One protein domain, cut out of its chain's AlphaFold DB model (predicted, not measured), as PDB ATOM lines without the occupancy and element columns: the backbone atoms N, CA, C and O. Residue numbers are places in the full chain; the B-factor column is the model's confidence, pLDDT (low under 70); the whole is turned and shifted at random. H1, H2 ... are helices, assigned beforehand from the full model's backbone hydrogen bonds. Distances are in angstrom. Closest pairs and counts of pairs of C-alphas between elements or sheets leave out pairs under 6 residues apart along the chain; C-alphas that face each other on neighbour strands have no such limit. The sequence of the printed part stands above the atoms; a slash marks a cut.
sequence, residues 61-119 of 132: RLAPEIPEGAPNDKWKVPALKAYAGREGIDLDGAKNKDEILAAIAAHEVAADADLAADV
ATOM      1  N   ARG A  61     -27.834 -15.731  23.928       45.47
ATOM      2  CA  ARG A  61     -27.118 -15.327  22.709       45.47
ATOM      3  C   ARG A  61     -25.874 -14.472  22.948       45.47
ATOM      4  O   ARG A  61     -25.053 -14.362  22.048       45.47
ATOM      5  N   LEU A  62     -25.686 -13.906  24.137       48.19
ATOM      6  CA  LEU A  62     -24.408 -13.298  24.501       48.19
ATOM      7  C   LEU A  62     -23.636 -14.315  25.331       48.19
ATOM      8  O   LEU A  62     -24.140 -14.770  26.357       48.19
ATOM      9  N   ALA A  63     -22.449 -14.695  24.856       49.97
ATOM     10  CA  ALA A  63     -21.503 -15.486  25.630       49.97
ATOM     11  C   ALA A  63     -21.407 -14.888  27.045       49.97
ATOM     12  O   ALA A  63     -21.207 -13.677  27.161       49.97
ATOM     13  N   PRO A  64     -21.630 -15.675  28.112       56.88
ATOM     14  CA  PRO A  64     -21.525 -15.144  29.459       56.88
ATOM     15  C   PRO A  64     -20.081 -14.688  29.671       56.88
ATOM     16  O   PRO A  64     -19.163 -15.499  29.570       56.88
ATOM     17  N   GLU A  65     -19.888 -13.394  29.931       57.81
ATOM     18  CA  GLU A  65     -18.609 -12.858  30.394       57.81
ATOM     19  C   GLU A  65     -18.217 -13.652  31.644       57.81
ATOM     20  O   GLU A  65     -18.927 -13.617  32.653       57.81
ATOM     21  N   ILE A  66     -17.158 -14.458  31.535       61.88
ATOM     22  CA  ILE A  66     -16.623 -15.220  32.661       61.88
ATOM     23  C   ILE A  66     -15.947 -14.185  33.562       61.88
ATOM     24  O   ILE A  66     -14.955 -13.597  33.131       61.88
ATOM     25  N   PRO A  67     -16.482 -13.898  34.761       63.19
ATOM     26  CA  PRO A  67     -15.825 -12.959  35.653       63.19
ATOM     27  C   PRO A  67     -14.465 -13.537  36.056       63.19
ATOM     28  O   PRO A  67     -14.332 -14.739  36.282       63.19
ATOM     29  N   GLU A  68     -13.450 -12.687  36.132       56.44
ATOM     30  CA  GLU A  68     -12.108 -13.094  36.546       56.44
ATOM     31  C   GLU A  68     -12.139 -13.500  38.030       56.44
ATOM     32  O   GLU A  68     -12.501 -12.701  38.897       56.44
ATOM     33  N   GLY A  69     -11.824 -14.765  38.328       64.00
ATOM     34  CA  GLY A  69     -11.797 -15.311  39.688       64.00
ATOM     35  C   GLY A  69     -12.210 -16.783  39.761       64.00
ATOM     36  O   GLY A  69     -12.623 -17.371  38.765       64.00
ATOM     37  N   ALA A  70     -12.113 -17.367  40.958       70.19
ATOM     38  CA  ALA A  70     -12.503 -18.754  41.190       70.19
ATOM     39  C   ALA A  70     -14.025 -18.950  41.002       70.19
ATOM     40  O   ALA A  70     -14.829 -18.097  41.429       70.19
ATOM     41  N   PRO A  71     -14.440 -20.071  40.388       71.00
ATOM     42  CA  PRO A  71     -15.841 -20.397  40.181       71.00
ATOM     43  C   PRO A  71     -16.545 -20.536  41.535       71.00
ATOM     44  O   PRO A  71     -16.165 -21.336  42.383       71.00
ATOM     45  N   ASN A  72     -17.578 -19.719  41.763       77.50
ATOM     46  CA  ASN A  72     -18.294 -19.672  43.039       77.50
ATOM     47  C   ASN A  72     -19.816 -19.606  42.853       77.50
ATOM     48  O   ASN A  72     -20.310 -19.384  41.749       77.50
ATOM     49  N   ASP A  73     -20.569 -19.746  43.947       74.06
ATOM     50  CA  ASP A  73     -22.040 -19.748  43.957       74.06
ATOM     51  C   ASP A  73     -22.678 -18.527  43.260       74.06
ATOM     52  O   ASP A  73     -23.774 -18.616  42.705       74.06
ATOM     53  N   LYS A  74     -21.993 -17.379  43.200       76.06
ATOM     54  CA  LYS A  74     -22.518 -16.183  42.519       76.06
ATOM     55  C   LYS A  74     -22.456 -16.289  40.990       76.06
ATOM     56  O   LYS A  74     -23.056 -15.458  40.305       76.06
ATOM     57  N   TRP A  75     -21.757 -17.283  40.438       79.12
ATOM     58  CA  TRP A  75     -21.675 -17.512  38.997       79.12
ATOM     59  C   TRP A  75     -22.959 -18.141  38.460       79.12
ATOM     60  O   TRP A  75     -23.590 -18.998  39.078       79.12
ATOM     61  N   LYS A  76     -23.357 -17.736  37.254       81.31
ATOM     62  CA  LYS A  76     -24.514 -18.331  36.577       81.31
ATOM     63  C   LYS A  76     -24.150 -19.706  36.001       81.31
ATOM     64  O   LYS A  76     -23.068 -19.876  35.453       81.31
ATOM     65  N   VAL A  77     -25.102 -20.647  36.020       81.06
ATOM     66  CA  VAL A  77     -24.999 -21.986  35.391       81.06
ATOM     67  C   VAL A  77     -24.348 -21.969  33.993       81.06
ATOM     68  O   VAL A  77     -23.436 -22.761  33.772       81.06
ATOM     69  N   PRO A  78     -24.738 -21.089  33.046       79.25
ATOM     70  CA  PRO A  78     -24.065 -21.010  31.746       79.25
ATOM     71  C   PRO A  78     -22.594 -20.564  31.818       79.25
ATOM     72  O   PRO A  78     -21.791 -21.070  31.041       79.25
ATOM     73  N   ALA A  79     -22.218 -19.670  32.741       81.19
ATOM     74  CA  ALA A  79     -20.825 -19.240  32.919       81.19
ATOM     75  C   ALA A  79     -19.956 -20.382  33.468       81.19
ATOM     76  O   ALA A  79     -18.850 -20.605  32.989       81.19
ATOM     77  N   LEU A  80     -20.496 -21.160  34.408       82.81
ATOM     78  CA  LEU A  80     -19.821 -22.335  34.959       82.81
ATOM     79  C   LEU A  80     -19.632 -23.438  33.909       82.81
ATOM     80  O   LEU A  80     -18.553 -24.011  33.810       82.81
ATOM     81  N   LYS A  81     -20.644 -23.696  33.066       82.00
ATOM     82  CA  LYS A  81     -20.512 -24.640  31.942       82.00
ATOM     83  C   LYS A  81     -19.493 -24.176  30.903       82.00
ATOM     84  O   LYS A  81     -18.762 -25.002  30.371       82.00
ATOM     85  N   ALA A  82     -19.443 -22.874  30.619       82.06
ATOM     86  CA  ALA A  82     -18.455 -22.306  29.707       82.06
ATOM     87  C   ALA A  82     -17.027 -22.435  30.261       82.06
ATOM     88  O   ALA A  82     -16.125 -22.802  29.515       82.06
ATOM     89  N   TYR A  83     -16.838 -22.195  31.563       83.00
ATOM     90  CA  TYR A  83     -15.561 -22.407  32.244       83.00
ATOM     91  C   TYR A  83     -15.130 -23.874  32.184       83.00
ATOM     92  O   TYR A  83     -14.047 -24.167  31.695       83.00
ATOM     93  N   ALA A  84     -16.014 -24.801  32.566       84.94
ATOM     94  CA  ALA A  84     -15.740 -26.233  32.486       84.94
ATOM     95  C   ALA A  84     -15.384 -26.684  31.062       84.94
ATOM     96  O   ALA A  84     -14.405 -27.389  30.868       84.94
ATOM     97  N   GLY A  85     -16.118 -26.212  30.050       81.88
ATOM     98  CA  GLY A  85     -15.816 -26.511  28.651       81.88
ATOM     99  C   GLY A  85     -14.477 -25.942  28.166       81.88
ATOM    100  O   GLY A  85     -13.847 -26.550  27.306       81.88
ATOM    101  N   ARG A  86     -14.030 -24.803  28.711       76.56
ATOM    102  CA  ARG A  86     -12.723 -24.207  28.391       76.56
ATOM    103  C   ARG A  86     -11.572 -24.975  29.036       76.56
ATOM    104  O   ARG A  86     -10.575 -25.221  28.371       76.56
ATOM    105  N   GLU A  87     -11.726 -25.341  30.304       79.56
ATOM    106  CA  GLU A  87     -10.727 -26.102  31.065       79.56
ATOM    107  C   GLU A  87     -10.749 -27.606  30.722       79.56
ATOM    108  O   GLU A  87      -9.869 -28.351  31.137       79.56
ATOM    109  N   GLY A  88     -11.746 -28.071  29.958       80.06
ATOM    110  CA  GLY A  88     -11.911 -29.485  29.607       80.06
ATOM    111  C   GLY A  88     -12.457 -30.352  30.749       80.06
ATOM    112  O   GLY A  88     -12.288 -31.568  30.731       80.06
ATOM    113  N   ILE A  89     -13.112 -29.737  31.734       82.31
ATOM    114  CA  ILE A  89     -13.697 -30.406  32.897       82.31
ATOM    115  C   ILE A  89     -14.991 -31.097  32.461       82.31
ATOM    116  O   ILE A  89     -15.956 -30.439  32.056       82.31
ATOM    117  N   ASP A  90     -15.022 -32.423  32.569       85.25
ATOM    118  CA  ASP A  90     -16.230 -33.194  32.302       85.25
ATOM    119  C   ASP A  90     -17.231 -33.007  33.449       85.25
ATOM    120  O   ASP A  90     -16.934 -33.249  34.618       85.25
ATOM    121  N   LEU A  91     -18.417 -32.506  33.113       80.31
ATOM    122  CA  LEU A  91     -19.452 -32.190  34.093       80.31
ATOM    123  C   LEU A  91     -20.368 -33.380  34.408       80.31
ATOM    124  O   LEU A  91     -21.353 -33.160  35.104       80.31
ATOM    125  N   ASP A  92     -20.118 -34.582  33.868       79.19
ATOM    126  CA  ASP A  92     -20.882 -35.829  34.090       79.19
ATOM    127  C   ASP A  92     -22.413 -35.621  34.165       79.19
ATOM    128  O   ASP A  92     -23.135 -36.131  35.017       79.19
ATOM    129  N   GLY A  93     -22.951 -34.771  33.286       73.44
ATOM    130  CA  GLY A  93     -24.388 -34.494  33.238       73.44
ATOM    131  C   GLY A  93     -24.948 -33.582  34.339       73.44
ATOM    132  O   GLY A  93     -26.173 -33.527  34.483       73.44
ATOM    133  N   ALA A  94     -24.115 -32.821  35.050       80.31
ATOM    134  CA  ALA A  94     -24.524 -31.853  36.064       80.31
ATOM    135  C   ALA A  94     -25.585 -30.865  35.535       80.31
ATOM    136  O   ALA A  94     -25.419 -30.156  34.524       80.31
ATOM    137  N   LYS A  95     -26.722 -30.829  36.237       78.31
ATOM    138  CA  LYS A  95     -27.927 -30.080  35.829       78.31
ATOM    139  C   LYS A  95     -28.132 -28.826  36.668       78.31
ATOM    140  O   LYS A  95     -28.849 -27.922  36.240       78.31
ATOM    141  N   ASN A  96     -27.475 -28.767  37.824       80.75
ATOM    142  CA  ASN A  96     -27.617 -27.715  38.819       80.75
ATOM    143  C   ASN A  96     -26.280 -27.026  39.079       80.75
ATOM    144  O   ASN A  96     -25.214 -27.591  38.855       80.75
ATOM    145  N   LYS A  97     -26.348 -25.787  39.564       81.12
ATOM    146  CA  LYS A  97     -25.175 -24.949  39.830       81.12
ATOM    147  C   LYS A  97     -24.200 -25.606  40.817       81.12
ATOM    148  O   LYS A  97     -23.011 -25.641  40.527       81.12
ATOM    149  N   ASP A  98     -24.710 -26.153  41.919       83.69
ATOM    150  CA  ASP A  98     -23.914 -26.834  42.948       83.69
ATOM    151  C   ASP A  98     -23.110 -28.015  42.399       83.69
ATOM    152  O   ASP A  98     -21.927 -28.141  42.692       83.69
ATOM    153  N   GLU A  99     -23.720 -28.844  41.549       84.00
ATOM    154  CA  GLU A  99     -23.045 -30.004  40.953       84.00
ATOM    155  C   GLU A  99     -21.924 -29.572  39.999       84.00
ATOM    156  O   GLU A  99     -20.839 -30.149  40.003       84.00
ATOM    157  N   ILE A 100     -22.161 -28.511  39.222       85.00
ATOM    158  CA  ILE A 100     -21.165 -27.963  38.295       85.00
ATOM    159  C   ILE A 100     -19.996 -27.342  39.075       85.00
ATOM    160  O   ILE A 100     -18.842 -27.546  38.711       85.00
ATOM    161  N   LEU A 101     -20.279 -26.607  40.156       85.56
ATOM    162  CA  LEU A 101     -19.250 -26.034  41.027       85.56
ATOM    163  C   LEU A 101     -18.406 -27.115  41.696       85.56
ATOM    164  O   LEU A 101     -17.189 -26.983  41.732       85.56
ATOM    165  N   ALA A 102     -19.035 -28.185  42.184       85.12
ATOM    166  CA  ALA A 102     -18.329 -29.295  42.812       85.12
ATOM    167  C   ALA A 102     -17.382 -30.001  41.830       85.12
ATOM    168  O   ALA A 102     -16.238 -30.272  42.188       85.12
ATOM    169  N   ALA A 103     -17.823 -30.243  40.590       85.44
ATOM    170  CA  ALA A 103     -16.986 -30.853  39.555       85.44
ATOM    171  C   ALA A 103     -15.782 -29.968  39.189       85.44
ATOM    172  O   ALA A 103     -14.659 -30.457  39.082       85.44
ATOM    173  N   ILE A 104     -16.004 -28.656  39.052       84.06
ATOM    174  CA  ILE A 104     -14.932 -27.710  38.730       84.06
ATOM    175  C   ILE A 104     -13.945 -27.565  39.895       84.06
ATOM    176  O   ILE A 104     -12.739 -27.648  39.682       84.06
ATOM    177  N   ALA A 105     -14.441 -27.406  41.123       82.56
ATOM    178  CA  ALA A 105     -13.605 -27.301  42.316       82.56
ATOM    179  C   ALA A 105     -12.780 -28.578  42.548       82.56
ATOM    180  O   ALA A 105     -11.612 -28.494  42.911       82.56
ATOM    181  N   ALA A 106     -13.346 -29.761  42.283       79.00
ATOM    182  CA  ALA A 106     -12.614 -31.024  42.375       79.00
ATOM    183  C   ALA A 106     -11.428 -31.095  41.394       79.00
ATOM    184  O   ALA A 106     -10.399 -31.677  41.730       79.00
ATOM    185  N   HIS A 107     -11.550 -30.479  40.213       75.44
ATOM    186  CA  HIS A 107     -10.456 -30.382  39.246       75.44
ATOM    187  C   HIS A 107      -9.451 -29.264  39.598       75.44
ATOM    188  O   HIS A 107      -8.248 -29.456  39.432       75.44
ATOM    189  N   GLU A 108      -9.901 -28.107  40.098       67.50
ATOM    190  CA  GLU A 108      -9.029 -26.987  40.513       67.50
ATOM    191  C   GLU A 108      -8.129 -27.368  41.698       67.50
ATOM    192  O   GLU A 108      -6.930 -27.098  41.678       67.50
ATOM    193  N   VAL A 109      -8.678 -28.078  42.687       61.09
ATOM    194  CA  VAL A 109      -7.917 -28.563  43.852       61.09
ATOM    195  C   VAL A 109      -6.799 -29.531  43.439       61.09
ATOM    196  O   VAL A 109      -5.776 -29.608  44.113       61.09
ATOM    197  N   ALA A 110      -6.955 -30.240  42.317       56.03
ATOM    198  CA  ALA A 110      -5.901 -31.092  41.769       56.03
ATOM    199  C   ALA A 110      -4.815 -30.298  41.015       56.03
ATOM    200  O   ALA A 110      -3.668 -30.732  40.993       56.03
ATOM    201  N   ALA A 111      -5.150 -29.142  40.429       55.78
ATOM    202  CA  ALA A 111      -4.210 -28.297  39.687       55.78
ATOM    203  C   ALA A 111      -3.372 -27.381  40.602       55.78
ATOM    204  O   ALA A 111      -2.189 -27.173  40.341       55.78
ATOM    205  N   ASP A 112      -3.948 -26.879  41.700       49.31
ATOM    206  CA  ASP A 112      -3.221 -26.072  42.697       49.31
ATOM    207  C   ASP A 112      -2.252 -26.925  43.545       49.31
ATOM    208  O   ASP A 112      -1.219 -26.447  44.011       49.31
ATOM    209  N   ALA A 113      -2.527 -28.230  43.682       52.72
ATOM    210  CA  ALA A 113      -1.666 -29.159  44.414       52.72
ATOM    211  C   ALA A 113      -0.388 -29.573  43.651       52.72
ATOM    212  O   ALA A 113       0.587 -29.966  44.290       52.72
ATOM    213  N   ASP A 114      -0.366 -29.477  42.316       45.25
ATOM    214  CA  ASP A 114       0.801 -29.834  41.489       45.25
ATOM    215  C   ASP A 114       1.842 -28.696  41.433       45.25
ATOM    216  O   ASP A 114       3.048 -28.934  41.467       45.25
ATOM    217  N   LEU A 115       1.393 -27.436  41.495       47.47
ATOM    218  CA  LEU A 115       2.270 -26.255  41.547       47.47
ATOM    219  C   LEU A 115       2.953 -26.040  42.907       47.47
ATOM    220  O   LEU A 115       3.931 -25.299  42.990       47.47
ATOM    221  N   ALA A 116       2.487 -26.700  43.970       49.78
ATOM    222  CA  ALA A 116       3.151 -26.675  45.274       49.78
ATOM    223  C   ALA A 116       4.313 -27.687  45.392       49.78
ATOM    224  O   ALA A 116       5.043 -27.650  46.384       49.78
ATOM    225  N   ALA A 117       4.503 -28.579  44.409       48.53
ATOM    226  CA  ALA A 117       5.546 -29.608  44.446       48.53
ATOM    227  C   ALA A 117       6.813 -29.268  43.633       48.53
ATOM    228  O   ALA A 117       7.855 -29.871  43.888       48.53
ATOM    229  N   ASP A 118       6.793 -28.269  42.742       42.62
ATOM    230  CA  ASP A 118       7.980 -27.824  41.983       42.62
ATOM    231  C   ASP A 118       8.663 -26.595  42.619       42.62
ATOM    232  O   ASP A 118       8.941 -25.579  41.993       42.62
ATOM    233  N   VAL A 119       8.940 -26.669  43.922       49.56
ATOM    234  CA  VAL A 119      10.006 -25.864  44.545       49.56
ATOM    235  C   VAL A 119      10.831 -26.737  45.489       49.56
ATOM    236  O   VAL A 119      11.133 -26.406  46.630       49.56
TER     237      VAL A 119
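What this domain is: This is residues 61 to 119 of the 132 residues of an uncharacterized protein of Rhodococcus sp. SGAir0479 (UniProt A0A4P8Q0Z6). A winding stretch, residues 61 to 76, leads into a small body where H1 lies side by side with the first part of the longer H2, both running the same way; residues 109 to 119 stick out from it as an arm. The 59 printed residues include two named helices, H1 then H2, and no named strand: the class is all helix. The outline is elongated, 44 by 23 by 19 A, yet only just compact, close to loose, with a radius of gyration of the C-alphas of 12.3 A.

How they stand to each other: H1, residues 77 to 87, and H2, residues 97 to 115, touch at a shallow tilt of 29 degrees, H2 with residues 97 to 104 alone. Their closest C-alphas, of Val 77 and Lys 97, are 5.3 A apart. Every O i to N i+4 pair is within hydrogen-bond range in H1, and 11 of 15 in H2.

Where its parts are: H1 begins at C-alpha 77 (-24.999, -21.986, 35.391) and is 15.5 A long. H2, 27.5 A long, ends at C-alpha 115 (2.270, -26.255, 41.547).

The domain as a whole: The farthest C-alphas, of Arg 61 and Val 119, are 44.3 A apart. The printed part has no cut, and the H1 to H2 link is short. pLDDT is under 70 at residues 61 to 69 and 108 to 119.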